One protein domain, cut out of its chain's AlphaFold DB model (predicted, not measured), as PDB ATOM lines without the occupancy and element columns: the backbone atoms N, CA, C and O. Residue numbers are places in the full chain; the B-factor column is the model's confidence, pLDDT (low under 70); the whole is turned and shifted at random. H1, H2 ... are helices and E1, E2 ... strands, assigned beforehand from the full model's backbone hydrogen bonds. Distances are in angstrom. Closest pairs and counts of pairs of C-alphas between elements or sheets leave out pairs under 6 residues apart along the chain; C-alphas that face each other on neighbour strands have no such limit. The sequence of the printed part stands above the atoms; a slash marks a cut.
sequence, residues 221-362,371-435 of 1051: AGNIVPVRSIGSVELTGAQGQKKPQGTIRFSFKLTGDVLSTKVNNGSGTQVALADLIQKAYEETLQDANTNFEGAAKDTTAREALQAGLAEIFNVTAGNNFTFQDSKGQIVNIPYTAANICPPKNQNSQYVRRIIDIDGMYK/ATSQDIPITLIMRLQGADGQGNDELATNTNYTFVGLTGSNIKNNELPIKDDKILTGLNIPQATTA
ATOM      1  N   ALA A 221      38.864   5.009  16.947       90.50
ATOM      2  CA  ALA A 221      37.490   4.503  16.897       90.50
ATOM      3  C   ALA A 221      36.467   5.567  16.499       90.50
ATOM      4  O   ALA A 221      35.319   5.235  16.209       90.50
ATOM      5  N   GLY A 222      36.829   6.846  16.562       92.62
ATOM      6  CA  GLY A 222      35.862   7.911  16.371       92.62
ATOM      7  C   GLY A 222      36.318   9.282  16.840       92.62
ATOM      8  O   GLY A 222      37.466   9.489  17.245       92.62
ATOM      9  N   ASN A 223      35.374  10.216  16.792       92.62
ATOM     10  CA  ASN A 223      35.563  11.598  17.207       92.62
ATOM     11  C   ASN A 223      34.506  11.996  18.244       92.62
ATOM     12  O   ASN A 223      33.339  11.600  18.146       92.62
ATOM     13  N   ILE A 224      34.935  12.787  19.221       93.62
ATOM     14  CA  ILE A 224      34.087  13.502  20.169       93.62
ATOM     15  C   ILE A 224      33.788  14.865  19.552       93.62
ATOM     16  O   ILE A 224      34.694  15.595  19.160       93.62
ATOM     17  N   VAL A 225      32.508  15.218  19.479       93.00
ATOM     18  CA  VAL A 225      32.070  16.566  19.106       93.00
ATOM     19  C   VAL A 225      31.501  17.229  20.361       93.00
ATOM     20  O   VAL A 225      30.365  16.918  20.736       93.00
ATOM     21  N   PRO A 226      32.276  18.094  21.044       92.75
ATOM     22  CA  PRO A 226      31.816  18.824  22.221       92.75
ATOM     23  C   PRO A 226      30.532  19.602  21.933       92.75
ATOM     24  O   PRO A 226      30.424  20.258  20.898       92.75
ATOM     25  N   VAL A 227      29.565  19.541  22.848       92.19
ATOM     26  CA  VAL A 227      28.325  20.329  22.763       92.19
ATOM     27  C   VAL A 227      28.353  21.439  23.804       92.19
ATOM     28  O   VAL A 227      28.306  22.612  23.451       92.19
ATOM     29  N   ARG A 228      28.449  21.082  25.088       92.31
ATOM     30  CA  ARG A 228      28.530  22.040  26.198       92.31
ATOM     31  C   ARG A 228      29.031  21.373  27.470       92.31
ATOM     32  O   ARG A 228      29.034  20.147  27.579       92.31
ATOM     33  N   SER A 229      29.392  22.188  28.449       93.56
ATOM     34  CA  SER A 229      29.602  21.752  29.824       93.56
ATOM     35  C   SER A 229      28.697  22.542  30.771       93.56
ATOM     36  O   SER A 229      28.403  23.714  30.546       93.56
ATOM     37  N   ILE A 230      28.201  21.880  31.812       91.56
ATOM     38  CA  ILE A 230      27.372  22.494  32.854       91.56
ATOM     39  C   ILE A 230      27.942  22.082  34.198       91.56
ATOM     40  O   ILE A 230      28.050  20.887  34.479       91.56
ATOM     41  N   GLY A 231      28.290  23.053  35.035       91.69
ATOM     42  CA  GLY A 231      28.647  22.757  36.412       91.69
ATOM     43  C   GLY A 231      27.410  22.535  37.278       91.69
ATOM     44  O   GLY A 231      26.341  23.100  37.052       91.69
ATOM     45  N   SER A 232      27.548  21.647  38.249       91.12
ATOM     46  CA  SER A 232      26.505  21.247  39.190       91.12
ATOM     47  C   SER A 232      27.159  20.885  40.525       91.12
ATOM     48  O   SER A 232      28.374  21.023  40.682       91.12
ATOM     49  N   VAL A 233      26.370  20.456  41.503       89.75
ATOM     50  CA  VAL A 233      26.838  20.034  42.826       89.75
ATOM     51  C   VAL A 233      26.258  18.664  43.153       89.75
ATOM     52  O   VAL A 233      25.118  18.346  42.810       89.75
ATOM     53  N   GLU A 234      27.046  17.827  43.816       86.62
ATOM     54  CA  GLU A 234      26.615  16.515  44.288       86.62
ATOM     55  C   GLU A 234      26.980  16.326  45.761       86.62
ATOM     56  O   GLU A 234      28.037  16.758  46.213       86.62
ATOM     57  N   LEU A 235      26.106  15.649  46.512       83.69
ATOM     58  CA  LEU A 235      26.394  15.195  47.871       83.69
ATOM     59  C   LEU A 235      26.987  13.779  47.837       83.69
ATOM     60  O   LEU A 235      26.258  12.805  47.619       83.69
ATOM     61  N   THR A 236      28.282  13.657  48.112       76.06
ATOM     62  CA  THR A 236      29.031  12.388  48.058       76.06
ATOM     63  C   THR A 236      29.570  11.958  49.417       76.06
ATOM     64  O   THR A 236      29.807  12.802  50.276       76.06
ATOM     65  N   GLY A 237      29.776  10.651  49.607       69.81
ATOM     66  CA  GLY A 237      30.245  10.040  50.859       69.81
ATOM     67  C   GLY A 237      29.239   9.047  51.457       69.81
ATOM     68  O   GLY A 237      28.149   8.837  50.912       69.81
ATOM     69  N   ALA A 238      29.608   8.423  52.578       63.69
ATOM     70  CA  ALA A 238      28.763   7.467  53.298       63.69
ATOM     71  C   ALA A 238      27.487   8.113  53.883       63.69
ATOM     72  O   ALA A 238      27.399   9.328  54.091       63.69
ATOM     73  N   GLN A 239      26.468   7.292  54.158       59.97
ATOM     74  CA  GLN A 239      25.196   7.746  54.727       59.97
ATOM     75  C   GLN A 239      25.435   8.451  56.081       59.97
ATOM     76  O   GLN A 239      25.996   7.858  56.996       59.97
ATOM     77  N   GLY A 240      25.039   9.726  56.192       58.34
ATOM     78  CA  GLY A 240      25.250  10.566  57.385       58.34
ATOM     79  C   GLY A 240      26.551  11.387  57.410       58.34
ATOM     80  O   GLY A 240      26.709  12.217  58.300       58.34
ATOM     81  N   GLN A 241      27.453  11.202  56.437       64.88
ATOM     82  CA  GLN A 241      28.726  11.938  56.289       64.88
ATOM     83  C   GLN A 241      28.879  12.544  54.885       64.88
ATOM     84  O   GLN A 241      29.984  12.787  54.404       64.88
ATOM     85  N   LYS A 242      27.760  12.753  54.183       75.19
ATOM     86  CA  LYS A 242      27.800  13.330  52.841       75.19
ATOM     87  C   LYS A 242      28.322  14.764  52.893       75.19
ATOM     88  O   LYS A 242      27.900  15.550  53.742       75.19
ATOM     89  N   LYS A 243      29.171  15.117  51.934       82.44
ATOM     90  CA  LYS A 243      29.647  16.484  51.717       82.44
ATOM     91  C   LYS A 243      29.393  16.938  50.280       82.44
ATOM     92  O   LYS A 243      29.355  16.082  49.389       82.44
ATOM     93  N   PRO A 244      29.180  18.242  50.045       88.19
ATOM     94  CA  PRO A 244      29.045  18.768  48.701       88.19
ATOM     95  C   PRO A 244      30.397  18.745  47.991       88.19
ATOM     96  O   PRO A 244      31.412  19.128  48.568       88.19
ATOM     97  N   GLN A 245      30.387  18.326  46.732       89.38
ATOM     98  CA  GLN A 245      31.471  18.561  45.787       89.38
ATOM     99  C   GLN A 245      30.905  19.190  44.515       89.38
ATOM    100  O   GLN A 245      29.769  18.907  44.115       89.38
ATOM    101  N   GLY A 246      31.704  20.030  43.870       91.88
ATOM    102  CA  GLY A 246      31.431  20.478  42.517       91.88
ATOM    103  C   GLY A 246      31.461  19.295  41.551       91.88
ATOM    104  O   GLY A 246      32.193  18.325  41.730       91.88
ATOM    105  N   THR A 247      30.646  19.359  40.511       93.12
ATOM    106  CA  THR A 247      30.676  18.392  39.411       93.12
ATOM    107  C   THR A 247      30.587  19.145  38.100       93.12
ATOM    108  O   THR A 247      29.934  20.186  38.025       93.12
ATOM    109  N   ILE A 248      31.220  18.632  37.052       94.75
ATOM    110  CA  ILE A 248      31.047  19.156  35.694       94.75
ATOM    111  C   ILE A 248      30.374  18.065  34.873       94.75
ATOM    112  O   ILE A 248      30.778  16.908  34.907       94.75
ATOM    113  N   ARG A 249      29.322  18.409  34.138       94.38
ATOM    114  CA  ARG A 249      28.680  17.521  33.169       94.38
ATOM    115  C   ARG A 249      29.099  17.952  31.781       94.38
ATOM    116  O   ARG A 249      28.814  19.079  31.394       94.38
ATOM    117  N   PHE A 250      29.787  17.076  31.065       95.62
ATOM    118  CA  PHE A 250      30.251  17.301  29.705       95.62
ATOM    119  C   PHE A 250      29.351  16.562  28.730       95.62
ATOM    120  O   PHE A 250      29.310  15.331  28.728       95.62
ATOM    121  N   SER A 251      28.641  17.322  27.906       95.69
ATOM    122  CA  SER A 251      27.766  16.795  26.868       95.69
ATOM    123  C   SER A 251      28.465  16.869  25.513       95.69
ATOM    124  O   SER A 251      29.019  17.907  25.140       95.69
ATOM    125  N   PHE A 252      28.439  15.768  24.770       95.00
ATOM    126  CA  PHE A 252      29.100  15.627  23.474       95.00
ATOM    127  C   PHE A 252      28.379  14.614  22.587       95.00
ATOM    128  O   PHE A 252      27.597  13.790  23.059       95.00
ATOM    129  N   LYS A 253      28.659  14.665  21.287       94.56
ATOM    130  CA  LYS A 253      28.210  13.665  20.312       94.56
ATOM    131  C   LYS A 253      29.365  12.745  19.942       94.56
ATOM    132  O   LYS A 253      30.524  13.163  19.964       94.56
ATOM    133  N   LEU A 254      29.038  11.508  19.588       94.19
ATOM    134  CA  LEU A 254      29.998  10.505  19.134       94.19
ATOM    135  C   LEU A 254      29.818  10.227  17.644       94.19
ATOM    136  O   LEU A 254      28.693  10.075  17.168       94.19
ATOM    137  N   THR A 255      30.927  10.093  16.920       92.12
ATOM    138  CA  THR A 255      30.942   9.668  15.512       92.12
ATOM    139  C   THR A 255      31.984   8.578  15.279       92.12
ATOM    140  O   THR A 255      32.948   8.486  16.033       92.12
ATOM    141  N   GLY A 256      31.847   7.814  14.193       92.00
ATOM    142  CA  GLY A 256      32.797   6.767  13.798       92.00
ATOM    143  C   GLY A 256      32.433   5.371  14.309       92.00
ATOM    144  O   GLY A 256      31.317   5.130  14.782       92.00
ATOM    145  N   ASP A 257      33.390   4.454  14.204       92.00
ATOM    146  CA  ASP A 257      33.228   3.024  14.481       92.00
ATOM    147  C   ASP A 257      32.799   2.716  15.921       92.00
ATOM    148  O   ASP A 257      32.150   1.694  16.155       92.00
ATOM    149  N   VAL A 258      33.078   3.609  16.880       92.75
ATOM    150  CA  VAL A 258      32.681   3.482  18.295       92.75
ATOM    151  C   VAL A 258      31.178   3.233  18.478       92.75
ATOM    152  O   VAL A 258      30.766   2.537  19.402       92.75
ATOM    153  N   LEU A 259      30.344   3.746  17.570       94.19
ATOM    154  CA  LEU A 259      28.893   3.557  17.608       94.19
ATOM    155  C   LEU A 259      28.462   2.123  17.278       94.19
ATOM    156  O   LEU A 259      27.401   1.676  17.719       94.19
ATOM    157  N   SER A 260      29.283   1.399  16.519       93.50
ATOM    158  CA  SER A 260      29.055  -0.003  16.158       93.50
ATOM    159  C   SER A 260      29.632  -0.989  17.181       93.50
ATOM    160  O   SER A 260      29.299  -2.178  17.138       93.50
ATOM    161  N   THR A 261      30.446  -0.502  18.126       92.56
ATOM    162  CA  THR A 261      31.081  -1.311  19.171       92.56
ATOM    163  C   THR A 261      30.040  -2.061  19.995       92.56
ATOM    164  O   THR A 261      29.035  -1.500  20.442       92.56
ATOM    165  N   LYS A 262      30.299  -3.355  20.201       93.06
ATOM    166  CA  LYS A 262      29.461  -4.247  21.000       93.06
ATOM    167  C   LYS A 262      29.820  -4.129  22.482       93.06
ATOM    168  O   LYS A 262      30.965  -4.360  22.878       93.06
ATOM    169  N   VAL A 263      28.825  -3.765  23.286       92.06
ATOM    170  CA  VAL A 263      28.946  -3.506  24.729       92.06
ATOM    171  C   VAL A 263      27.836  -4.214  25.497       92.06
ATOM    172  O   VAL A 263      26.766  -4.487  24.949       92.06
ATOM    173  N   ASN A 264      28.081  -4.524  26.765       87.12
ATOM    174  CA  ASN A 264      27.085  -5.091  27.657       87.12
ATOM    175  C   ASN A 264      26.017  -4.048  27.991       87.12
ATOM    176  O   ASN A 264      26.299  -2.910  28.354       87.12
ATOM    177  N   ASN A 265      24.764  -4.480  27.944       83.62
ATOM    178  CA  ASN A 265      23.594  -3.688  28.325       83.62
ATOM    179  C   ASN A 265      23.195  -3.858  29.810       83.62
ATOM    180  O   ASN A 265      22.062  -3.554  30.175       83.62
ATOM    181  N   GLY A 266      24.068  -4.436  30.644       78.94
ATOM    182  CA  GLY A 266      23.769  -4.800  32.037       78.94
ATOM    183  C   GLY A 266      23.061  -6.152  32.235       78.94
ATOM    184  O   GLY A 266      23.001  -6.631  33.363       78.94
ATOM    185  N   SER A 267      22.584  -6.814  31.169       77.31
ATOM    186  CA  SER A 267      21.949  -8.147  31.224       77.31
ATOM    187  C   SER A 267      22.824  -9.276  30.653       77.31
ATOM    188  O   SER A 267      22.320 -10.360  30.363       77.31
ATOM    189  N   GLY A 268      24.118  -9.019  30.424       72.44
ATOM    190  CA  GLY A 268      25.073  -9.972  29.834       72.44
ATOM    191  C   GLY A 268      24.923 -10.198  28.323       72.44
ATOM    192  O   GLY A 268      25.594 -11.060  27.764       72.44
ATOM    193  N   THR A 269      24.046  -9.447  27.647       80.75
ATOM    194  CA  THR A 269      23.884  -9.488  26.185       80.75
ATOM    195  C   THR A 269      24.631  -8.322  25.549       80.75
ATOM    196  O   THR A 269      24.499  -7.180  25.991       80.75
ATOM    197  N   GLN A 270      25.388  -8.598  24.485       88.06
ATOM    198  CA  GLN A 270      26.100  -7.561  23.748       88.06
ATOM    199  C   GLN A 270      25.197  -6.869  22.721       88.06
ATOM    200  O   GLN A 270      24.596  -7.513  21.859       88.06
ATOM    201  N   VAL A 271      25.136  -5.541  22.788       93.31
ATOM    202  CA  VAL A 271      24.327  -4.677  21.915       93.31
ATOM    203  C   VAL A 271      25.228  -3.580  21.335       93.31
ATOM    204  O   VAL A 271      26.257  -3.259  21.924       93.31
ATOM    205  N   ALA A 272      24.904  -3.041  20.153       94.81
ATOM    206  CA  ALA A 272      25.666  -1.914  19.609       94.81
ATOM    207  C   ALA A 272      25.412  -0.644  20.437       94.81
ATOM    208  O   ALA A 272      24.275  -0.390  20.842       94.81
ATOM    209  N   LEU A 273      26.445   0.178  20.647       95.25
ATOM    210  CA  LEU A 273      26.314   1.436  21.389       95.25
ATOM    211  C   LEU A 273      25.245   2.361  20.783       95.25
ATOM    212  O   LEU A 273      24.463   2.962  21.520       95.25
ATOM    213  N   ALA A 274      25.164   2.431  19.451       95.81
ATOM    214  CA  ALA A 274      24.161   3.222  18.743       95.81
ATOM    215  C   ALA A 274      22.719   2.876  19.160       95.81
ATOM    216  O   ALA A 274      21.912   3.789  19.353       95.81
ATOM    217  N   ASP A 275      22.409   1.589  19.348       95.31
ATOM    218  CA  ASP A 275      21.071   1.128  19.736       95.31
ATOM    219  C   ASP A 275      20.733   1.531  21.179       95.31
ATOM    220  O   ASP A 275      19.587   1.857  21.489       95.31
ATOM    221  N   LEU A 276      21.730   1.517  22.074       96.31
ATOM    222  CA  LEU A 276      21.563   1.954  23.463       96.31
ATOM    223  C   LEU A 276      21.301   3.461  23.543       96.31
ATOM    224  O   LEU A 276      20.389   3.878  24.257       96.31
ATOM    225  N   ILE A 277      22.049   4.266  22.775       96.12
ATOM    226  CA  ILE A 277      21.850   5.723  22.686       96.12
ATOM    227  C   ILE A 277      20.432   6.033  22.199       96.12
ATOM    228  O   ILE A 277      19.734   6.846  22.808       96.12
ATOM    229  N   GLN A 278      19.977   5.348  21.147       94.38
ATOM    230  CA  GLN A 278      18.654   5.567  20.566       94.38
ATOM    231  C   GLN A 278      17.526   5.247  21.561       94.38
ATOM    232  O   GLN A 278      16.631   6.067  21.769       94.38
ATOM    233  N   LYS A 279      17.594   4.095  22.243       93.44
ATOM    234  CA  LYS A 279      16.589   3.700  23.247       93.44
ATOM    235  C   LYS A 279      16.570   4.637  24.456       93.44
ATOM    236  O   LYS A 279      15.499   4.992  24.944       93.44
ATOM    237  N   ALA A 280      17.740   5.056  24.938       93.88
ATOM    238  CA  ALA A 280      17.836   6.009  26.041       93.88
ATOM    239  C   ALA A 280      17.267   7.386  25.659       93.88
ATOM    240  O   ALA A 280      16.625   8.041  26.481       93.88
ATOM    241  N   TYR A 281      17.459   7.824  24.412       91.94
ATOM    242  CA  TYR A 281      16.868   9.059  23.900       91.94
ATOM    243  C   TYR A 281      15.337   9.000  23.868       91.94
ATOM    244  O   TYR A 281      14.681   9.906  24.383       91.94
ATOM    245  N   GLU A 282      14.764   7.909  23.359       88.62
ATOM    246  CA  GLU A 282      13.313   7.680  23.358       88.62
ATOM    247  C   GLU A 282      12.732   7.684  24.780       88.62
ATOM    248  O   GLU A 282      11.722   8.344  25.039       88.62
ATOM    249  N   GLU A 283      13.410   7.032  25.730       89.44
ATOM    250  CA  GLU A 283      13.046   7.052  27.154       89.44
ATOM    251  C   GLU A 283      13.148   8.467  27.763       89.44
ATOM    252  O   GLU A 283      12.382   8.840  28.656       89.44
ATOM    253  N   THR A 284      14.074   9.303  27.285       88.06
ATOM    254  CA  THR A 284      14.258  10.685  27.771       88.06
ATOM    255  C   THR A 284      13.217  11.642  27.213       88.06
ATOM    256  O   THR A 284      12.715  12.486  27.956       88.06
ATOM    257  N   LEU A 285      12.783  11.465  25.965       83.25
ATOM    258  CA  LEU A 285      11.653  12.216  25.413       83.25
ATOM    259  C   LEU A 285      10.354  11.969  26.196       83.25
ATOM    260  O   LEU A 285       9.584  12.902  26.426       83.25
ATOM    261  N   GLN A 286      10.125  10.735  26.655       80.25
ATOM    262  CA  GLN A 286       8.950  10.390  27.466       80.25
ATOM    263  C   GLN A 286       8.946  11.051  28.854       80.25
ATOM    264  O   GLN A 286       7.869  11.275  29.417       80.25
ATOM    265  N   ASP A 287      10.122  11.341  29.414       75.94
ATOM    266  CA  ASP A 287      10.287  11.962  30.736       75.94
ATOM    267  C   ASP A 287      10.273  13.501  30.661       75.94
ATOM    268  O   ASP A 287       9.674  14.179  31.499       75.94
ATOM    269  N   ALA A 288      10.838  14.060  29.584       70.38
ATOM    270  CA  ALA A 288      10.815  15.495  29.307       70.38
ATOM    271  C   ALA A 288       9.385  16.042  29.136       70.38
ATOM    272  O   ALA A 288       9.106  17.161  29.558       70.38
ATOM    273  N   ASN A 289       8.460  15.245  28.589       64.25
ATOM    274  CA  ASN A 289       7.044  15.616  28.453       64.25
ATOM    275  C   ASN A 289       6.313  15.772  29.799       64.25
ATOM    276  O   ASN A 289       5.224  16.337  29.840       64.25
ATOM    277  N   THR A 290       6.893  15.269  30.890       61.94
ATOM    278  CA  THR A 290       6.369  15.414  32.255       61.94
ATOM    279  C   THR A 290       7.136  16.457  33.074       61.94
ATOM    280  O   THR A 290       7.042  16.446  34.294       61.94
ATOM    281  N   ASN A 291       7.924  17.340  32.437       59.69
ATOM    282  CA  ASN A 291       8.807  18.311  33.109       59.69
ATOM    283  C   ASN A 291       9.745  17.681  34.154       59.69
ATOM    284  O   ASN A 291      10.211  18.362  35.066       59.69
ATOM    285  N   PHE A 292      10.045  16.384  34.023       62.12
ATOM    286  CA  PHE A 292      10.783  15.616  35.030       62.12
ATOM    287  C   PHE A 292      10.135  15.633  36.439       62.12
ATOM    288  O   PHE A 292      10.809  15.343  37.430       62.12
ATOM    289  N   GLU A 293       8.839  15.956  36.552       44.44
ATOM    290  CA  GLU A 293       8.088  15.946  37.813       44.44
ATOM    291  C   GLU A 293       7.558  14.529  38.116       44.44
ATOM    292  O   GLU A 293       6.689  14.007  37.418       44.44
ATOM    293  N   GLY A 294       8.094  13.882  39.165       49.56
ATOM    294  CA  GLY A 294       7.632  12.575  39.661       49.56
ATOM    295  C   GLY A 294       8.738  11.620  40.145       49.56
ATOM    296  O   GLY A 294       9.927  11.770  39.830       49.56
ATOM    297  N   ALA A 295       8.353  10.604  40.934       44.47
ATOM    298  CA  ALA A 295       9.214   9.448  41.217       44.47
ATOM    299  C   ALA A 295       9.655   8.812  39.887       44.47
ATOM    300  O   ALA A 295       8.905   8.856  38.917       44.47
ATOM    301  N   ALA A 296      10.881   8.283  39.813       46.16
ATOM    302  CA  ALA A 296      11.465   7.818  38.553       46.16
ATOM    303  C   ALA A 296      10.514   6.890  37.796       46.16
ATOM    304  O   ALA A 296      10.304   5.759  38.220       46.16
ATOM    305  N   LYS A 297       9.998   7.362  36.651       55.56
ATOM    306  CA  LYS A 297       9.685   6.466  35.539       55.56
ATOM    307  C   LYS A 297      10.906   5.570  35.338       55.56
ATOM    308  O   LYS A 297      12.035   6.061  35.458       55.56
ATOM    309  N   ASP A 298      10.674   4.284  35.100       69.62
ATOM    310  CA  ASP A 298      11.733   3.302  34.879       69.62
ATOM    311  C   ASP A 298      12.814   3.883  33.953       69.62
ATOM    312  O   ASP A 298      12.527   4.391  32.872       69.62
ATOM    313  N   THR A 299      14.058   3.907  34.436       86.50
ATOM    314  CA  THR A 299      15.238   4.414  33.715       86.50
ATOM    315  C   THR A 299      15.976   3.274  33.016       86.50
ATOM    316  O   THR A 299      17.193   3.319  32.877       86.50
ATOM    317  N   THR A 300      15.267   2.208  32.644       91.19
ATOM    318  CA  THR A 300      15.847   0.941  32.189       91.19
ATOM    319  C   THR A 300      16.748   1.118  30.965       91.19
ATOM    320  O   THR A 300      17.845   0.562  30.931       91.19
ATOM    321  N   ALA A 301      16.334   1.909  29.971       93.06
ATOM    322  CA  ALA A 301      17.132   2.151  28.770       93.06
ATOM    323  C   ALA A 301      18.347   3.046  29.056       93.06
ATOM    324  O   ALA A 301      19.443   2.769  28.565       93.06
ATOM    325  N   ARG A 302      18.189   4.088  29.883       93.62
ATOM    326  CA  ARG A 302      19.310   4.937  30.327       93.62
ATOM    327  C   ARG A 302      20.310   4.189  31.210       93.62
ATOM    328  O   ARG A 302      21.507   4.430  31.095       93.62
ATOM    329  N   GLU A 303      19.852   3.261  32.046       94.38
ATOM    330  CA  GLU A 303      20.708   2.364  32.833       94.38
ATOM    331  C   GLU A 303      21.510   1.425  31.922       94.38
ATOM    332  O   GLU A 303      22.714   1.260  32.117       94.38
ATOM    333  N   ALA A 304      20.886   0.876  30.874       94.56
ATOM    334  CA  ALA A 304      21.586   0.061  29.884       94.56
ATOM    335  C   ALA A 304      22.645   0.863  29.103       94.56
ATOM    336  O   ALA A 304      23.750   0.364  28.884       94.56
ATOM    337  N   LEU A 305      22.345   2.113  28.719       95.88
ATOM    338  CA  LEU A 305      23.329   3.016  28.110       95.88
ATOM    339  C   LEU A 305      24.480   3.335  29.073       95.88
ATOM    340  O   LEU A 305      25.637   3.290  28.665       95.88
ATOM    341  N   GLN A 306      24.179   3.623  30.343       95.44
ATOM    342  CA  GLN A 306      25.193   3.869  31.369       95.44
ATOM    343  C   GLN A 306      26.150   2.678  31.496       95.44
ATOM    344  O   GLN A 306      27.362   2.885  31.490       95.44
ATOM    345  N   ALA A 307      25.627   1.449  31.555       93.75
ATOM    346  CA  ALA A 307      26.440   0.236  31.612       93.75
ATOM    347  C   ALA A 307      27.338   0.084  30.370       93.75
ATOM    348  O   ALA A 307      28.530  -0.194  30.505       93.75
ATOM    349  N   GLY A 308      26.793   0.341  29.176       93.94
ATOM    350  CA  GLY A 308      27.553   0.288  27.926       93.94
ATOM    351  C   GLY A 308      28.674   1.331  27.855       93.94
ATOM    352  O   GLY A 308      29.796   1.005  27.475       93.94
ATOM    353  N   LEU A 309      28.406   2.573  28.272       93.94
ATOM    354  CA  LEU A 309      29.421   3.632  28.346       93.94
ATOM    355  C   LEU A 309      30.473   3.337  29.422       93.94
ATOM    356  O   LEU A 309      31.659   3.545  29.187       93.94
ATOM    357  N   ALA A 310      30.061   2.812  30.579       92.38
ATOM    358  CA  ALA A 310      30.989   2.403  31.628       92.38
ATOM    359  C   ALA A 310      31.966   1.332  31.126       92.38
ATOM    360  O   ALA A 310      33.147   1.422  31.430       92.38
ATOM    361  N   GLU A 311      31.511   0.372  30.316       91.56
ATOM    362  CA  GLU A 311      32.395  -0.616  29.687       91.56
ATOM    363  C   GLU A 311      33.351   0.012  28.660       91.56
ATOM    364  O   GLU A 311      34.526  -0.348  28.628       91.56
ATOM    365  N   ILE A 312      32.881   0.970  27.850       91.12
ATOM    366  CA  ILE A 312      33.718   1.675  26.861       91.12
ATOM    367  C   ILE A 312      34.857   2.439  27.530       91.12
ATOM    368  O   ILE A 312      35.977   2.425  27.023       91.12
ATOM    369  N   PHE A 313      34.583   3.107  28.647       88.19
ATOM    370  CA  PHE A 313      35.551   3.977  29.315       88.19
ATOM    371  C   PHE A 313      36.345   3.281  30.438       88.19
ATOM    372  O   PHE A 313      37.088   3.934  31.167       88.19
ATOM    373  N   ASN A 314      36.215   1.959  30.594       81.25
ATOM    374  CA  ASN A 314      36.929   1.179  31.608       81.25
ATOM    375  C   ASN A 314      38.266   0.625  31.078       81.25
ATOM    376  O   ASN A 314      38.424  -0.585  30.923       81.25
ATOM    377  N   VAL A 315      39.218   1.514  30.776       73.94
ATOM    378  CA  VAL A 315      40.579   1.145  30.328       73.94
ATOM    379  C   VAL A 315      41.599   1.206  31.476       73.94
ATOM    380  O   VAL A 315      41.287   1.682  32.566       73.94
ATOM    381  N   THR A 316      42.822   0.722  31.237       62.16
ATOM    382  CA  THR A 316      43.914   0.631  32.225       62.16
ATOM    383  C   THR A 316      44.124   1.925  33.028       62.16
ATOM    384  O   THR A 316      44.231   3.015  32.466       62.16
ATOM    385  N   ALA A 317      44.205   1.783  34.356       62.09
ATOM    386  CA  ALA A 317      44.313   2.872  35.327       62.09
ATOM    387  C   ALA A 317      45.580   3.737  35.146       62.09
ATOM    388  O   ALA A 317      46.646   3.217  34.820       62.09
ATOM    389  N   GLY A 318      45.471   5.047  35.419       69.31
ATOM    390  CA  GLY A 318      46.615   5.975  35.489       69.31
ATOM    391  C   GLY A 318      46.445   7.327  34.782       69.31
ATOM    392  O   GLY A 318      47.316   8.181  34.926       69.31
ATOM    393  N   ASN A 319      45.351   7.537  34.042       84.56
ATOM    394  CA  ASN A 319      45.070   8.808  33.362       84.56
ATOM    395  C   ASN A 319      44.120   9.694  34.183       84.56
ATOM    396  O   ASN A 319      43.272   9.174  34.910       84.56
ATOM    397  N   ASN A 320      44.205  11.015  34.020       88.38
ATOM    398  CA  ASN A 320      43.336  11.991  34.680       88.38
ATOM    399  C   ASN A 320      42.789  13.018  33.681       88.38
ATOM    400  O   ASN A 320      43.497  13.441  32.769       88.38
ATOM    401  N   PHE A 321      41.554  13.466  33.901       90.81
ATOM    402  CA  PHE A 321      41.082  14.744  33.377       90.81
ATOM    403  C   PHE A 321      41.600  15.858  34.280       90.81
ATOM    404  O   PHE A 321      41.289  15.888  35.470       90.81
ATOM    405  N   THR A 322      42.372  16.776  33.715       91.75
ATOM    406  CA  THR A 322      43.003  17.859  34.463       91.75
ATOM    407  C   THR A 322      42.248  19.165  34.242       91.75
ATOM    408  O   THR A 322      42.038  19.596  33.105       91.75
ATOM    409  N   PHE A 323      41.858  19.805  35.342       93.88
ATOM    410  CA  PHE A 323      41.206  21.111  35.375       93.88
ATOM    411  C   PHE A 323      42.077  22.125  36.103       93.88
ATOM    412  O   PHE A 323      42.850  21.764  36.986       93.88
ATOM    413  N   GLN A 324      41.910  23.395  35.754       93.69
ATOM    414  CA  GLN A 324      42.495  24.524  36.460       93.69
ATOM    415  C   GLN A 324      41.383  25.451  36.940       93.69
ATOM    416  O   GLN A 324      40.497  25.808  36.158       93.69
ATOM    417  N   ASP A 325      41.412  25.819  38.219       92.19
ATOM    418  CA  ASP A 325      40.480  26.797  38.774       92.19
ATOM    419  C   ASP A 325      40.887  28.249  38.446       92.19
ATOM    420  O   ASP A 325      41.958  28.520  37.897       92.19
ATOM    421  N   SER A 326      40.050  29.223  38.814       83.06
ATOM    422  CA  SER A 326      40.338  30.651  38.597       83.06
ATOM    423  C   SER A 326      41.547  31.200  39.372       83.06
ATOM    424  O   SER A 326      41.975  32.317  39.093       83.06
ATOM    425  N   LYS A 327      42.073  30.467  40.361       84.06
ATOM    426  CA  LYS A 327      43.267  30.828  41.145       84.06
ATOM    427  C   LYS A 327      44.531  30.141  40.619       84.06
ATOM    428  O   LYS A 327      45.609  30.342  41.171       84.06
ATOM    429  N   GLY A 328      44.408  29.343  39.560       85.44
ATOM    430  CA  GLY A 328      45.501  28.593  38.959       85.44
ATOM    431  C   GLY A 328      45.751  27.221  39.591       85.44
ATOM    432  O   GLY A 328      46.688  26.545  39.164       85.44
ATOM    433  N   GLN A 329      44.938  26.785  40.561       88.69
ATOM    434  CA  GLN A 329      45.069  25.479  41.205       88.69
ATOM    435  C   GLN A 329      44.642  24.364  40.247       88.69
ATOM    436  O   GLN A 329      43.576  24.423  39.632       88.69
ATOM    437  N   ILE A 330      45.479  23.331  40.147       90.75
ATOM    438  CA  ILE A 330      45.224  22.153  39.320       90.75
ATOM    439  C   ILE A 330      44.442  21.104  40.117       90.75
ATOM    440  O   ILE A 330      44.800  20.797  41.252       90.75
ATOM    441  N   VAL A 331      43.410  20.535  39.492       91.44
ATOM    442  CA  VAL A 331      42.569  19.458  40.028       91.44
ATOM    443  C   VAL A 331      42.561  18.295  39.040       91.44
ATOM    444  O   VAL A 331      42.250  18.485  37.861       91.44
ATOM    445  N   ASN A 332      42.892  17.087  39.503       90.50
ATOM    446  CA  ASN A 332      42.975  15.897  38.656       90.50
ATOM    447  C   ASN A 332      41.847  14.910  38.958       90.50
ATOM    448  O   ASN A 332      41.841  14.260  39.994       90.50
ATOM    449  N   ILE A 333      40.924  14.727  38.016       89.88
ATOM    450  CA  ILE A 333      39.846  13.740  38.133       89.88
ATOM    451  C   ILE A 333      40.281  12.427  37.475       89.88
ATOM    452  O   ILE A 333      40.438  12.398  36.250       89.88
ATOM    453  N   PRO A 334      40.435  11.320  38.228       88.12
ATOM    454  CA  PRO A 334      40.890  10.062  37.652       88.12
ATOM    455  C   PRO A 334      39.939   9.537  36.580       88.12
ATOM    456  O   PRO A 334      38.722   9.469  36.790       88.12
ATOM    457  N   TYR A 335      40.511   9.112  35.455       87.19
ATOM    458  CA  TYR A 335      39.807   8.514  34.330       87.19
ATOM    459  C   TYR A 335      39.329   7.104  34.683       87.19
ATOM    460  O   TYR A 335      40.006   6.109  34.436       87.19
ATOM    461  N   THR A 336      38.165   7.021  35.322       86.25
ATOM    462  CA  THR A 336      37.533   5.754  35.694       86.25
ATOM    463  C   THR A 336      36.034   5.833  35.459       86.25
ATOM    464  O   THR A 336      35.421   6.882  35.669       86.25
ATOM    465  N   ALA A 337      35.413   4.708  35.096       84.88
ATOM    466  CA  ALA A 337      33.967   4.640  34.890       84.88
ATOM    467  C   ALA A 337      33.161   5.124  36.114       84.88
ATOM    468  O   ALA A 337      32.120   5.752  35.949       84.88
ATOM    469  N   ALA A 338      33.654   4.914  37.340       84.88
ATOM    470  CA  ALA A 338      32.997   5.395  38.559       84.88
ATOM    471  C   ALA A 338      32.958   6.933  38.656       84.88
ATOM    472  O   ALA A 338      31.955   7.505  39.093       84.88
ATOM    473  N   ASN A 339      34.028   7.602  38.224       88.44
ATOM    474  CA  ASN A 339      34.134   9.061  38.249       88.44
ATOM    475  C   ASN A 339      33.366   9.723  37.108       88.44
ATOM    476  O   ASN A 339      32.892  10.843  37.292       88.44
ATOM    477  N   ILE A 340      33.223   9.042  35.960       91.50
ATOM    478  CA  ILE A 340      32.696   9.685  34.746       91.50
ATOM    479  C   ILE A 340      31.385   9.151  34.191       91.50
ATOM    480  O   ILE A 340      30.680   9.867  33.480       91.50
ATOM    481  N   CYS A 341      31.023   7.922  34.541       92.25
ATOM    482  CA  CYS A 341      29.777   7.296  34.130       92.25
ATOM    483  C   CYS A 341      29.189   6.451  35.276       92.25
ATOM    484  O   CYS A 341      29.094   5.228  35.152       92.25
ATOM    485  N   PRO A 342      28.818   7.063  36.416       91.00
ATOM    486  CA  PRO A 342      28.364   6.315  37.579       91.00
ATOM    487  C   PRO A 342      27.013   5.620  37.362       91.00
ATOM    488  O   PRO A 342      26.124   6.176  36.711       91.00
ATOM    489  N   PRO A 343      26.813   4.429  37.953       90.62
ATOM    490  CA  PRO A 343      25.528   3.741  37.938       90.62
ATOM    491  C   PRO A 343      24.466   4.460  38.783       90.62
ATOM    492  O   PRO A 343      24.762   5.257  39.674       90.62
ATOM    493  N   LYS A 344      23.190   4.141  38.532       88.38
ATOM    494  CA  LYS A 344      22.017   4.796  39.148       88.38
ATOM    495  C   LYS A 344      22.005   4.752  40.677       88.38
ATOM    496  O   LYS A 344      21.527   5.693  41.308       88.38
ATOM    497  N   ASN A 345      22.499   3.668  41.272       85.38
ATOM    498  CA  ASN A 345      22.601   3.524  42.726       85.38
ATOM    499  C   ASN A 345      23.643   4.472  43.348       85.38
ATOM    500  O   ASN A 345      23.550   4.755  44.539       85.38
ATOM    501  N   GLN A 346      24.598   4.969  42.558       83.19
ATOM    502  CA  GLN A 346      25.552   5.995  42.972       83.19
ATOM    503  C   GLN A 346      25.038   7.397  42.638       83.19
ATOM    504  O   GLN A 346      25.048   8.262  43.507       83.19
ATOM    505  N   ASN A 347      24.532   7.618  41.417       85.00
ATOM    506  CA  ASN A 347      24.000   8.916  41.003       85.00
ATOM    507  C   ASN A 347      22.809   8.771  40.036       85.00
ATOM    508  O   ASN A 347      22.949   8.670  38.815       85.00
ATOM    509  N   SER A 348      21.596   8.794  40.589       85.06
ATOM    510  CA  SER A 348      20.354   8.655  39.819       85.06
ATOM    511  C   SER A 348      20.037   9.874  38.943       85.06
ATOM    512  O   SER A 348      19.414   9.725  37.892       85.06
ATOM    513  N   GLN A 349      20.478  11.071  39.345       83.06
ATOM    514  CA  GLN A 349      20.274  12.307  38.582       83.06
ATOM    515  C   GLN A 349      21.159  12.358  37.337       83.06
ATOM    516  O   GLN A 349      20.707  12.828  36.293       83.06
ATOM    517  N   TYR A 350      22.387  11.838  37.425       89.38
ATOM    518  CA  TYR A 350      23.253  11.622  36.270       89.38
ATOM    519  C   TYR A 350      22.594  10.667  35.276       89.38
ATOM    520  O   TYR A 350      22.395  11.050  34.130       89.38
ATOM    521  N   VAL A 351      22.165   9.475  35.717       91.19
ATOM    522  CA  VAL A 351      21.543   8.487  34.814       91.19
ATOM    523  C   VAL A 351      20.292   9.049  34.145       91.19
ATOM    524  O   VAL A 351      20.128   8.891  32.941       91.19
ATOM    525  N   ARG A 352      19.443   9.781  34.877       86.38
ATOM    526  CA  ARG A 352      18.276  10.476  34.301       86.38
ATOM    527  C   ARG A 352      18.646  11.499  33.220       86.38
ATOM    528  O   ARG A 352      17.860  11.711  32.304       86.38
ATOM    529  N   ARG A 353      19.823  12.124  33.323       86.81
ATOM    530  CA  ARG A 353      20.330  13.170  32.417       86.81
ATOM    531  C   ARG A 353      21.504  12.707  31.550       86.81
ATOM    532  O   ARG A 353      22.258  13.534  31.047       86.81
ATOM    533  N   ILE A 354      21.660  11.395  31.361       93.56
ATOM    534  CA  ILE A 354      22.736  10.832  30.535       93.56
ATOM    535  C   ILE A 354      22.579  11.217  29.058       93.56
ATOM    536  O   ILE A 354      23.562  11.284  28.329       93.56
ATOM    537  N   ILE A 355      21.350  11.530  28.636       93.75
ATOM    538  CA  ILE A 355      21.036  12.176  27.363       93.75
ATOM    539  C   ILE A 355      20.774  13.658  27.623       93.75
ATOM    540  O   ILE A 355      19.886  14.004  28.409       93.75
ATOM    541  N   ASP A 356      21.507  14.530  26.935       90.81
ATOM    542  CA  ASP A 356      21.284  15.971  27.006       90.81
ATOM    543  C   ASP A 356      20.373  16.442  25.866       90.81
ATOM    544  O   ASP A 356      20.818  16.795  24.773       90.81
ATOM    545  N   ILE A 357      19.067  16.458  26.142       85.94
ATOM    546  CA  ILE A 357      18.055  16.936  25.191       85.94
ATOM    547  C   ILE A 357      18.187  18.441  24.934       85.94
ATOM    548  O   ILE A 357      17.925  18.902  23.823       85.94
ATOM    549  N   ASP A 358      18.583  19.223  25.935       81.25
ATOM    550  CA  ASP A 358      18.701  20.673  25.787       81.25
ATOM    551  C   ASP A 358      19.916  21.041  24.913       81.25
ATOM    552  O   ASP A 358      19.898  22.050  24.215       81.25
ATOM    553  N   GLY A 359      20.930  20.175  24.851       78.88
ATOM    554  CA  GLY A 359      22.025  20.258  23.881       78.88
ATOM    555  C   GLY A 359      21.625  19.942  22.428       78.88
ATOM    556  O   GLY A 359      22.461  20.038  21.531       78.88
ATOM    557  N   MET A 360      20.369  19.548  22.165       77.75
ATOM    558  CA  MET A 360      19.867  19.271  20.809       77.75
ATOM    559  C   MET A 360      19.226  20.479  20.119       77.75
ATOM    560  O   MET A 360      18.947  20.403  18.918       77.75
ATOM    561  N   TYR A 361      18.943  21.567  20.844       65.12
ATOM    562  CA  TYR A 361      18.334  22.754  20.248       65.12
ATOM    563  C   TYR A 361      19.304  23.410  19.259       65.12
ATOM    564  O   TYR A 361      20.400  23.819  19.622       65.12
ATOM    565  N   LYS A 362      18.879  23.522  17.995       52.81
ATOM    566  CA  LYS A 362      19.486  24.441  17.021       52.81
ATOM    567  C   LYS A 362      18.894  25.835  17.263       52.81
ATOM    568  O   LYS A 362      17.745  25.909  17.701       52.81
ATOM    569  N   ALA A 371      16.285  12.299  15.241       76.44
ATOM    570  CA  ALA A 371      17.725  12.313  15.484       76.44
ATOM    571  C   ALA A 371      18.276  10.889  15.368       76.44
ATOM    572  O   ALA A 371      17.646   9.952  15.856       76.44
ATOM    573  N   THR A 372      19.424  10.729  14.710       86.94
ATOM    574  CA  THR A 372      20.168   9.463  14.728       86.94
ATOM    575  C   THR A 372      21.089   9.418  15.948       86.94
ATOM    576  O   THR A 372      21.368  10.456  16.547       86.94
ATOM    577  N   SER A 373      21.630   8.250  16.303       87.75
ATOM    578  CA  SER A 373      22.561   8.114  17.439       87.75
ATOM    579  C   SER A 373      23.798   9.024  17.354       87.75
ATOM    580  O   SER A 373      24.368   9.349  18.388       87.75
ATOM    581  N   GLN A 374      24.194   9.472  16.153       90.06
ATOM    582  CA  GLN A 374      25.276  10.450  15.944       90.06
ATOM    583  C   GLN A 374      24.872  11.888  16.303       90.06
ATOM    584  O   GLN A 374      25.719  12.712  16.638       90.06
ATOM    585  N   ASP A 375      23.580  12.208  16.230       87.75
ATOM    586  CA  ASP A 375      23.053  13.550  16.488       87.75
ATOM    587  C   ASP A 375      22.726  13.787  17.967       87.75
ATOM    588  O   ASP A 375      22.538  14.939  18.369       87.75
ATOM    589  N   ILE A 376      22.625  12.710  18.752       92.38
ATOM    590  CA  ILE A 376      22.155  12.707  20.139       92.38
ATOM    591  C   ILE A 376      23.332  12.997  21.087       92.38
ATOM    592  O   ILE A 376      24.259  12.190  21.171       92.38
ATOM    593  N   PRO A 377      23.310  14.121  21.830       93.62
ATOM    594  CA  PRO A 377      24.317  14.410  22.838       93.62
ATOM    595  C   PRO A 377      24.179  13.466  24.036       93.62
ATOM    596  O   PRO A 377      23.130  13.407  24.687       93.62
ATOM    597  N   ILE A 378      25.262  12.764  24.348       95.94
ATOM    598  CA  ILE A 378      25.419  12.004  25.587       95.94
ATOM    599  C   ILE A 378      26.225  12.824  26.589       95.94
ATOM    600  O   ILE A 378      27.021  13.679  26.206       95.94
ATOM    601  N   THR A 379      26.019  12.567  27.875       95.69
ATOM    602  CA  THR A 379      26.667  13.298  28.963       95.69
ATOM    603  C   THR A 379      27.569  12.374  29.761       95.69
ATOM    604  O   THR A 379      27.119  11.328  30.218       95.69
ATOM    605  N   LEU A 380      28.810  12.800  29.989       94.19
ATOM    606  CA  LEU A 380      29.675  12.288  31.051       94.19
ATOM    607  C   LEU A 380      29.672  13.265  32.225       94.19
ATOM    608  O   LEU A 380      29.514  14.473  32.044       94.19
ATOM    609  N   ILE A 381      29.849  12.752  33.436       93.88
ATOM    610  CA  ILE A 381      30.092  13.578  34.623       93.88
ATOM    611  C   ILE A 381      31.593  13.609  34.920       93.88
ATOM    612  O   ILE A 381      32.337  12.751  34.473       93.88
ATOM    613  N   MET A 382      32.072  14.616  35.628       92.81
ATOM    614  CA  MET A 382      33.432  14.691  36.149       92.81
ATOM    615  C   MET A 382      33.314  15.055  37.614       92.81
ATOM    616  O   MET A 382      32.765  16.104  37.962       92.81
ATOM    617  N   ARG A 383      33.751  14.121  38.450       90.62
ATOM    618  CA  ARG A 383      33.676  14.166  39.907       90.62
ATOM    619  C   ARG A 383      34.643  13.138  40.483       90.62
ATOM    620  O   ARG A 383      35.005  12.187  39.787       90.62
ATOM    621  N   LEU A 384      34.993  13.275  41.754       87.06
ATOM    622  CA  LEU A 384      35.795  12.278  42.454       87.06
ATOM    623  C   LEU A 384      34.889  11.375  43.302       87.06
ATOM    624  O   LEU A 384      34.217  11.828  44.229       87.06
ATOM    625  N   GLN A 385      34.867  10.076  43.002       77.38
ATOM    626  CA  GLN A 385      34.173   9.069  43.803       77.38
ATOM    627  C   GLN A 385      35.102   8.562  44.919       77.38
ATOM    628  O   GLN A 385      35.874   7.630  44.716       77.38
ATOM    629  N   GLY A 386      35.008   9.147  46.117       62.94
ATOM    630  CA  GLY A 386      35.708   8.676  47.323       62.94
ATOM    631  C   GLY A 386      34.767   8.031  48.351       62.94
ATOM    632  O   GLY A 386      33.593   8.397  48.427       62.94
ATOM    633  N   ALA A 387      35.275   7.086  49.152       45.06
ATOM    634  CA  ALA A 387      34.576   6.565  50.337       45.06
ATOM    635  C   ALA A 387      34.585   7.580  51.501       45.06
ATOM    636  O   ALA A 387      33.588   7.698  52.215       45.06
ATOM    637  N   ASP A 388      35.656   8.382  51.602       46.78
ATOM    638  CA  ASP A 388      35.965   9.168  52.810       46.78
ATOM    639  C   ASP A 388      36.074  10.682  52.559       46.78
ATOM    640  O   ASP A 388      36.314  11.448  53.488       46.78
ATOM    641  N   GLY A 389      35.892  11.144  51.314       44.56
ATOM    642  CA  GLY A 389      35.836  12.574  51.004       44.56
ATOM    643  C   GLY A 389      37.055  13.374  51.484       44.56
ATOM    644  O   GLY A 389      36.900  14.472  52.010       44.56
ATOM    645  N   GLN A 390      38.267  12.840  51.370       44.12
ATOM    646  CA  GLN A 390      39.486  13.599  51.637       44.12
ATOM    647  C   GLN A 390      40.488  13.349  50.514       44.12
ATOM    648  O   GLN A 390      41.093  12.286  50.420       44.12
ATOM    649  N   GLY A 391      40.631  14.345  49.648       51.56
ATOM    650  CA  GLY A 391      41.648  14.414  48.611       51.56
ATOM    651  C   GLY A 391      41.686  15.830  48.048       51.56
ATOM    652  O   GLY A 391      40.646  16.473  47.931       51.56
ATOM    653  N   ASN A 392      42.876  16.318  47.701       54.78
ATOM    654  CA  ASN A 392      43.076  17.650  47.112       54.78
ATOM    655  C   ASN A 392      42.562  17.757  45.659       54.78
ATOM    656  O   ASN A 392      42.722  18.797  45.028       54.78
ATOM    657  N   ASP A 393      41.951  16.687  45.145       70.50
ATOM    658  CA  ASP A 393      41.545  16.498  43.752       70.50
ATOM    659  C   ASP A 393      40.017  16.582  43.541       70.50
ATOM    660  O   ASP A 393      39.499  16.199  42.493       70.50
ATOM    661  N   GLU A 394      39.258  17.064  44.528       87.25
ATOM    662  CA  GLU A 394      37.828  17.338  44.356       87.25
ATOM    663  C   GLU A 394      37.591  18.707  43.714       87.25
ATOM    664  O   GLU A 394      38.255  19.693  44.035       87.25
ATOM    665  N   LEU A 395      36.584  18.791  42.842       91.00
ATOM    666  CA  LEU A 395      36.127  20.081  42.337       91.00
ATOM    667  C   LEU A 395      35.429  20.836  43.475       91.00
ATOM    668  O   LEU A 395      34.473  20.339  44.076       91.00
ATOM    669  N   ALA A 396      35.880  22.054  43.748       91.00
ATOM    670  CA  ALA A 396      35.229  22.956  44.685       91.00
ATOM    671  C   ALA A 396      33.861  23.406  44.147       91.00
ATOM    672  O   ALA A 396      33.629  23.432  42.933       91.00
ATOM    673  N   THR A 397      32.938  23.755  45.042       92.00
ATOM    674  CA  THR A 397      31.653  24.371  44.682       92.00
ATOM    675  C   THR A 397      31.839  25.843  44.320       92.00
ATOM    676  O   THR A 397      32.870  26.438  44.638       92.00
ATOM    677  N   ASN A 398      30.872  26.421  43.604       92.38
ATOM    678  CA  ASN A 398      30.862  27.830  43.198       92.38
ATOM    679  C   ASN A 398      32.186  28.315  42.564       92.38
ATOM    680  O   ASN A 398      32.654  29.424  42.825       92.38
ATOM    681  N   THR A 399      32.827  27.457  41.766       92.50
ATOM    682  CA  THR A 399      34.192  27.665  41.265       92.50
ATOM    683  C   THR A 399      34.250  27.483  39.751       92.50
ATOM    684  O   THR A 399      33.687  26.542  39.191       92.50
ATOM    685  N   ASN A 400      34.936  28.405  39.074       93.94
ATOM    686  CA  ASN A 400      35.172  28.353  37.632       93.94
ATOM    687  C   ASN A 400      36.322  27.399  37.318       93.94
ATOM    688  O   ASN A 400      37.415  27.591  37.841       93.94
ATOM    689  N   TYR A 401      36.093  26.449  36.413       94.88
ATOM    690  CA  TYR A 401      37.098  25.491  35.966       94.88
ATOM    691  C   TYR A 401      37.294  25.521  34.454       94.88
ATOM    692  O   TYR A 401      36.334  25.438  33.682       94.88
ATOM    693  N   THR A 402      38.561  25.568  34.048       95.31
ATOM    694  CA  THR A 402      39.014  25.417  32.662       95.31
ATOM    695  C   THR A 402      39.643  24.042  32.489       95.31
ATOM    696  O   THR A 402      40.454  23.618  33.312       95.31
ATOM    697  N   PHE A 403      39.274  23.325  31.431       94.44
ATOM    698  CA  PHE A 403      39.895  22.046  31.103       94.44
ATOM    699  C   PHE A 403      41.292  22.265  30.518       94.44
ATOM    700  O   PHE A 403      41.449  22.997  29.544       94.44
ATOM    701  N   VAL A 404      42.295  21.627  31.115       91.31
ATOM    702  CA  VAL A 404      43.705  21.740  30.708       91.31
ATOM    703  C   VAL A 404      44.074  20.627  29.730       91.31
ATOM    704  O   VAL A 404      44.801  20.860  28.766       91.31
ATOM    705  N   GLY A 405      43.561  19.416  29.952       89.94
ATOM    706  CA  GLY A 405      43.844  18.265  29.100       89.94
ATOM    707  C   GLY A 405      43.731  16.929  29.826       89.94
ATOM    708  O   GLY A 405      43.334  16.858  30.990       89.94
ATOM    709  N   LEU A 406      44.087  15.860  29.115       87.94
ATOM    710  CA  LEU A 406      44.288  14.532  29.692       87.94
ATOM    711  C   LEU A 406      45.761  14.357  30.080       87.94
ATOM    712  O   LEU A 406      46.651  14.601  29.268       87.94
ATOM    713  N   THR A 407      46.028  13.896  31.300       83.62
ATOM    714  CA  THR A 407      47.387  13.620  31.797       83.62
ATOM    715  C   THR A 407      47.541  12.145  32.168       83.62
ATOM    716  O   THR A 407      46.574  11.510  32.576       83.62
ATOM    717  N   GLY A 408      48.741  11.575  32.000       78.19
ATOM    718  CA  GLY A 408      49.036  10.166  32.300       78.19
ATOM    719  C   GLY A 408      50.154   9.591  31.423       78.19
ATOM    720  O   GLY A 408      50.507  10.171  30.397       78.19
ATOM    721  N   SER A 409      50.717   8.443  31.813       66.56
ATOM    722  CA  SER A 409      51.939   7.876  31.210       66.56
ATOM    723  C   SER A 409      51.824   7.493  29.724       66.56
ATOM    724  O   SER A 409      52.848   7.322  29.072       66.56
ATOM    725  N   ASN A 410      50.604   7.368  29.187       64.81
ATOM    726  CA  ASN A 410      50.335   6.892  27.822       64.81
ATOM    727  C   ASN A 410      49.446   7.842  26.991       64.81
ATOM    728  O   ASN A 410      48.913   7.426  25.964       64.81
ATOM    729  N   ILE A 411      49.256   9.101  27.410       69.75
ATOM    730  CA  ILE A 411      48.381  10.059  26.712       69.75
ATOM    731  C   ILE A 411      49.167  10.910  25.705       69.75
ATOM    732  O   ILE A 411      50.217  11.463  26.028       69.75
ATOM    733  N   LYS A 412      48.621  11.069  24.493       68.88
ATOM    734  CA  LYS A 412      49.090  12.016  23.469       68.88
ATOM    735  C   LYS A 412      47.915  12.880  23.006       68.88
ATOM    736  O   LYS A 412      46.809  12.377  22.872       68.88
ATOM    737  N   ASN A 413      48.144  14.176  22.775       73.25
ATOM    738  CA  ASN A 413      47.215  15.085  22.077       73.25
ATOM    739  C   ASN A 413      45.739  15.082  22.555       73.25
ATOM    740  O   ASN A 413      44.837  15.260  21.739       73.25
ATOM    741  N   ASN A 414      45.474  14.890  23.856       80.88
ATOM    742  CA  ASN A 414      44.114  14.750  24.414       80.88
ATOM    743  C   ASN A 414      43.269  13.630  23.764       80.88
ATOM    744  O   ASN A 414      42.041  13.693  23.754       80.88
ATOM    745  N   GLU A 415      43.912  12.591  23.237       87.19
ATOM    746  CA  GLU A 415      43.239  11.391  22.743       87.19
ATOM    747  C   GLU A 415      42.666  10.602  23.929       87.19
ATOM    748  O   GLU A 415      43.393  10.242  24.855       87.19
ATOM    749  N   LEU A 416      41.351  10.355  23.920       88.19
ATOM    750  CA  LEU A 416      40.654   9.672  25.006       88.19
ATOM    751  C   LEU A 416      40.691   8.151  24.771       88.19
ATOM    752  O   LEU A 416      40.031   7.676  23.841       88.19
ATOM    753  N   PRO A 417      41.426   7.371  25.583       87.88
ATOM    754  CA  PRO A 417      41.519   5.927  25.408       87.88
ATOM    755  C   PRO A 417      40.208   5.239  25.791       87.88
ATOM    756  O   PRO A 417      39.616   5.535  26.828       87.88
ATOM    757  N   ILE A 418      39.770   4.289  24.975       89.75
ATOM    758  CA  ILE A 418      38.548   3.507  25.171       89.75
ATOM    759  C   ILE A 418      38.833   2.005  25.030       89.75
ATOM    760  O   ILE A 418      39.950   1.590  24.725       89.75
ATOM    761  N   LYS A 419      37.807   1.187  25.268       86.44
ATOM    762  CA  LYS A 419      37.815  -0.269  25.097       86.44
ATOM    763  C   LYS A 419      38.500  -0.716  23.788       86.44
ATOM    764  O   LYS A 419      38.392  -0.051  22.757       86.44
ATOM    765  N   ASP A 420      39.132  -1.891  23.845       86.06
ATOM    766  CA  ASP A 420      39.835  -2.564  22.741       86.06
ATOM    767  C   ASP A 420      41.076  -1.797  22.231       86.06
ATOM    768  O   ASP A 420      41.370  -1.819  21.037       86.06
ATOM    769  N   ASP A 421      41.781  -1.094  23.131       84.25
ATOM    770  CA  ASP A 421      42.976  -0.273  22.847       84.25
ATOM    771  C   ASP A 421      42.763   0.791  21.754       84.25
ATOM    772  O   ASP A 421      43.701   1.231  21.078       84.25
ATOM    773  N   LYS A 422      41.512   1.231  21.581       88.50
ATOM    774  CA  LYS A 422      41.157   2.292  20.640       88.50
ATOM    775  C   LYS A 422      41.143   3.659  21.316       88.50
ATOM    776  O   LYS A 422      41.081   3.776  22.537       88.50
ATOM    777  N   ILE A 423      41.144   4.711  20.505       89.19
ATOM    778  CA  ILE A 423      41.099   6.101  20.967       89.19
ATOM    779  C   ILE A 423      39.944   6.878  20.333       89.19
ATOM    780  O   ILE A 423      39.546   6.625  19.192       89.19
ATOM    781  N   LEU A 424      39.430   7.857  21.073       91.31
ATOM    782  CA  LEU A 424      38.576   8.920  20.557       91.31
ATOM    783  C   LEU A 424      39.374  10.220  20.462       91.31
ATOM    784  O   LEU A 424      40.103  10.588  21.380       91.31
ATOM    785  N   THR A 425      39.208  10.926  19.350       91.38
ATOM    786  CA  THR A 425      39.828  12.239  19.113       91.38
ATOM    787  C   THR A 425      38.840  13.374  19.408       91.38
ATOM    788  O   THR A 425      37.674  13.112  19.708       91.38
ATOM    789  N   GLY A 426      39.293  14.633  19.381       88.50
ATOM    790  CA  GLY A 426      38.410  15.807  19.489       88.50
ATOM    791  C   GLY A 426      37.940  16.164  20.903       88.50
ATOM    792  O   GLY A 426      37.013  16.960  21.060       88.50
ATOM    793  N   LEU A 427      38.566  15.608  21.945       90.69
ATOM    794  CA  LEU A 427      38.234  15.950  23.323       90.69
ATOM    795  C   LEU A 427      38.615  17.405  23.633       90.69
ATOM    796  O   LEU A 427      39.788  17.757  23.749       90.69
ATOM    797  N   ASN A 428      37.595  18.230  23.837       90.06
ATOM    798  CA  ASN A 428      37.720  19.568  24.391       90.06
ATOM    799  C   ASN A 428      36.503  19.837  25.279       90.06
ATOM    800  O   ASN A 428      35.370  19.811  24.797       90.06
ATOM    801  N   ILE A 429      36.720  20.058  26.572       93.69
ATOM    802  CA  ILE A 429      35.643  20.277  27.538       93.69
ATOM    803  C   ILE A 429      35.502  21.789  27.747       93.69
ATOM    804  O   ILE A 429      36.446  22.408  28.239       93.69
ATOM    805  N   PRO A 430      34.360  22.406  27.385       93.56
ATOM    806  CA  PRO A 430      34.172  23.841  27.580       93.56
ATOM    807  C   PRO A 430      34.299  24.239  29.057       93.56
ATOM    808  O   PRO A 430      34.040  23.428  29.952       93.56
ATOM    809  N   GLN A 431      34.665  25.493  29.320       92.56
ATOM    810  CA  GLN A 431      34.733  26.029  30.680       92.56
ATOM    811  C   GLN A 431      33.368  25.921  31.378       92.56
ATOM    812  O   GLN A 431      32.337  26.207  30.770       92.56
ATOM    813  N   ALA A 432      33.366  25.548  32.659       92.62
ATOM    814  CA  ALA A 432      32.154  25.463  33.470       92.62
ATOM    815  C   ALA A 432      32.371  26.023  34.879       92.62
ATOM    816  O   ALA A 432      33.445  25.880  35.461       92.62
ATOM    817  N   THR A 433      31.319  26.613  35.442       93.56
ATOM    818  CA  THR A 433      31.256  27.026  36.849       93.56
ATOM    819  C   THR A 433      30.483  25.982  37.638       93.56
ATOM    820  O   THR A 433      29.317  25.739  37.325       93.56
ATOM    821  N   THR A 434      31.100  25.356  38.638       94.00
ATOM    822  CA  THR A 434      30.393  24.435  39.539       94.00
ATOM    823  C   THR A 434      29.310  25.172  40.328       94.00
ATOM    824  O   THR A 434      29.416  26.364  40.609       94.00
ATOM    825  N   ALA A 435      28.239  24.460  40.674       91.94
ATOM    826  CA  ALA A 435      27.104  25.023  41.403       91.94
ATOM    827  C   ALA A 435      27.461  25.396  42.848       91.94
ATOM    828  O   ALA A 435      28.433  24.886  43.412       91.94
TER     829      ALA A 435
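What this domain is: This is residues 221 to 362 and 371 to 435 of the 1051 residues of the protein "DUF4214 domain-containing protein" of Candidatus Arthromitus sp. SFB-rat-Yit (UniProt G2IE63). Picture a sheet of five strands curled like part of a barrel, built on the long hairpin E1 and E2, with E7 near the middle of the whole. On one side of the body H3 crosses over E7, with H2 and the small hairpin E3 and E4 packed on H3; on the other side sits a twisted three-stranded sheet, E6, E5 and E8. The 207 printed residues hold five named helices and ten named strands, in the order E1 E2 H1 E3 E4 H2 H3 E5 E6 H4 H5 E7 E8 E9 E10, and the class is mixed, helices and strands. The large sheet is mixed, in the order E7 E2 E1 E10 E9; the sheets E6 E5 E8 and E3 E4 are antiparallel. The whole is compact, with a radius of gyration of the C-alphas of 16.3 A, and rounded, spanning 41 by 41 by 37 A.

How they stand to each other: Start with E1, residues 221 to 236, which bends by 86 degrees at residue 233 and forms a hairpin with E2, residues 243 to 255; look for N 230 and O 249, 2.9 A apart. E7, residues 378 to 382, is the antiparallel edge strand beside E2, with N 380 and O 250 at 2.9 A. Beyond E1 comes E10, residues 422 to 425, parallel to it, with N 221 and O 423 at 2.8 A; E9, residues 416 to 418, is the other edge strand and forms a hairpin with E10, with N 418 and O 422 at 2.8 A. H1, residues 257 to 260, lies on this sheet at a height of 7.2 A, only just over E1 with 3 C-alphas. The hairpin of E3, residues 262 to 264, and E4, residues 270 to 272, has N 263 and O 271 at 3.0 A. H2, residues 273 to 288, touches H1 with residues 273 to 274 alone, Leu 259 and Ala 274 being closest at 4.9 A between C-alphas, and only grazes the large sheet. The hub is H3, residues 300 to 312, a helical hairpin with H2: the C-alphas of Ala 280 and Arg 302 are closest, 4.7 A apart, at a tilt of 37 degrees, only just steep, opposite ways. H3 lies over E7 at a height of 10.1 A, on the same face as H1, and at 61 degrees on the local plane runs only just across the strands. The closest C-alphas of E3 and H3 are those of Val 263 and Gly 308, 5.2 A apart. H4, residues 337 to 340, stands at the large sheet's level and only just touches H3, with 3 pairs of C-alphas within 8 A, Ala 310 and Ala 337 being closest at 5.0 A. H5, residues 348 to 352, touches H3, closest at Arg 302 and Val 351, 6.1 A between C-alphas. In the small sheet E5, residues 320 to 325, forms a hairpin with E6, residues 330 to 334, with N 323 and O 331 at 2.9 A, and is antiparallel to E8, residues 400 to 407, with N 322 and O 405 at 2.9 A. In H2, H3 and H5 every O i to N i+4 pair is within hydrogen-bond range; H1 and H4 are too short for such a pair.

Where its parts are: Find C-alpha 221 at (37.490, 4.503, 16.897); from there E1 runs 33.2 A to C-alpha 236, and E2 returns over 36.9 A. H2 measures 22.4 A and H3 18.7 A, ending at C-alpha 312, (33.718, 1.675, 26.861). E8 spans 20.0 A. E10 ends at C-alpha 425, (39.828, 12.239, 19.113).

The domain as a whole: The C-alphas of Thr 269 and Lys 327 are farthest apart, 47.2 A. Residues 363 to 370 are not printed, and C-alphas 362 and 371 stand 12.4 A apart across that cut. The links H2 to H3 and E7 to E8 are long. Mean pLDDT of the printed part is 84.5; 31 residues are under 70, among them 289 to 298 and 386 to 392.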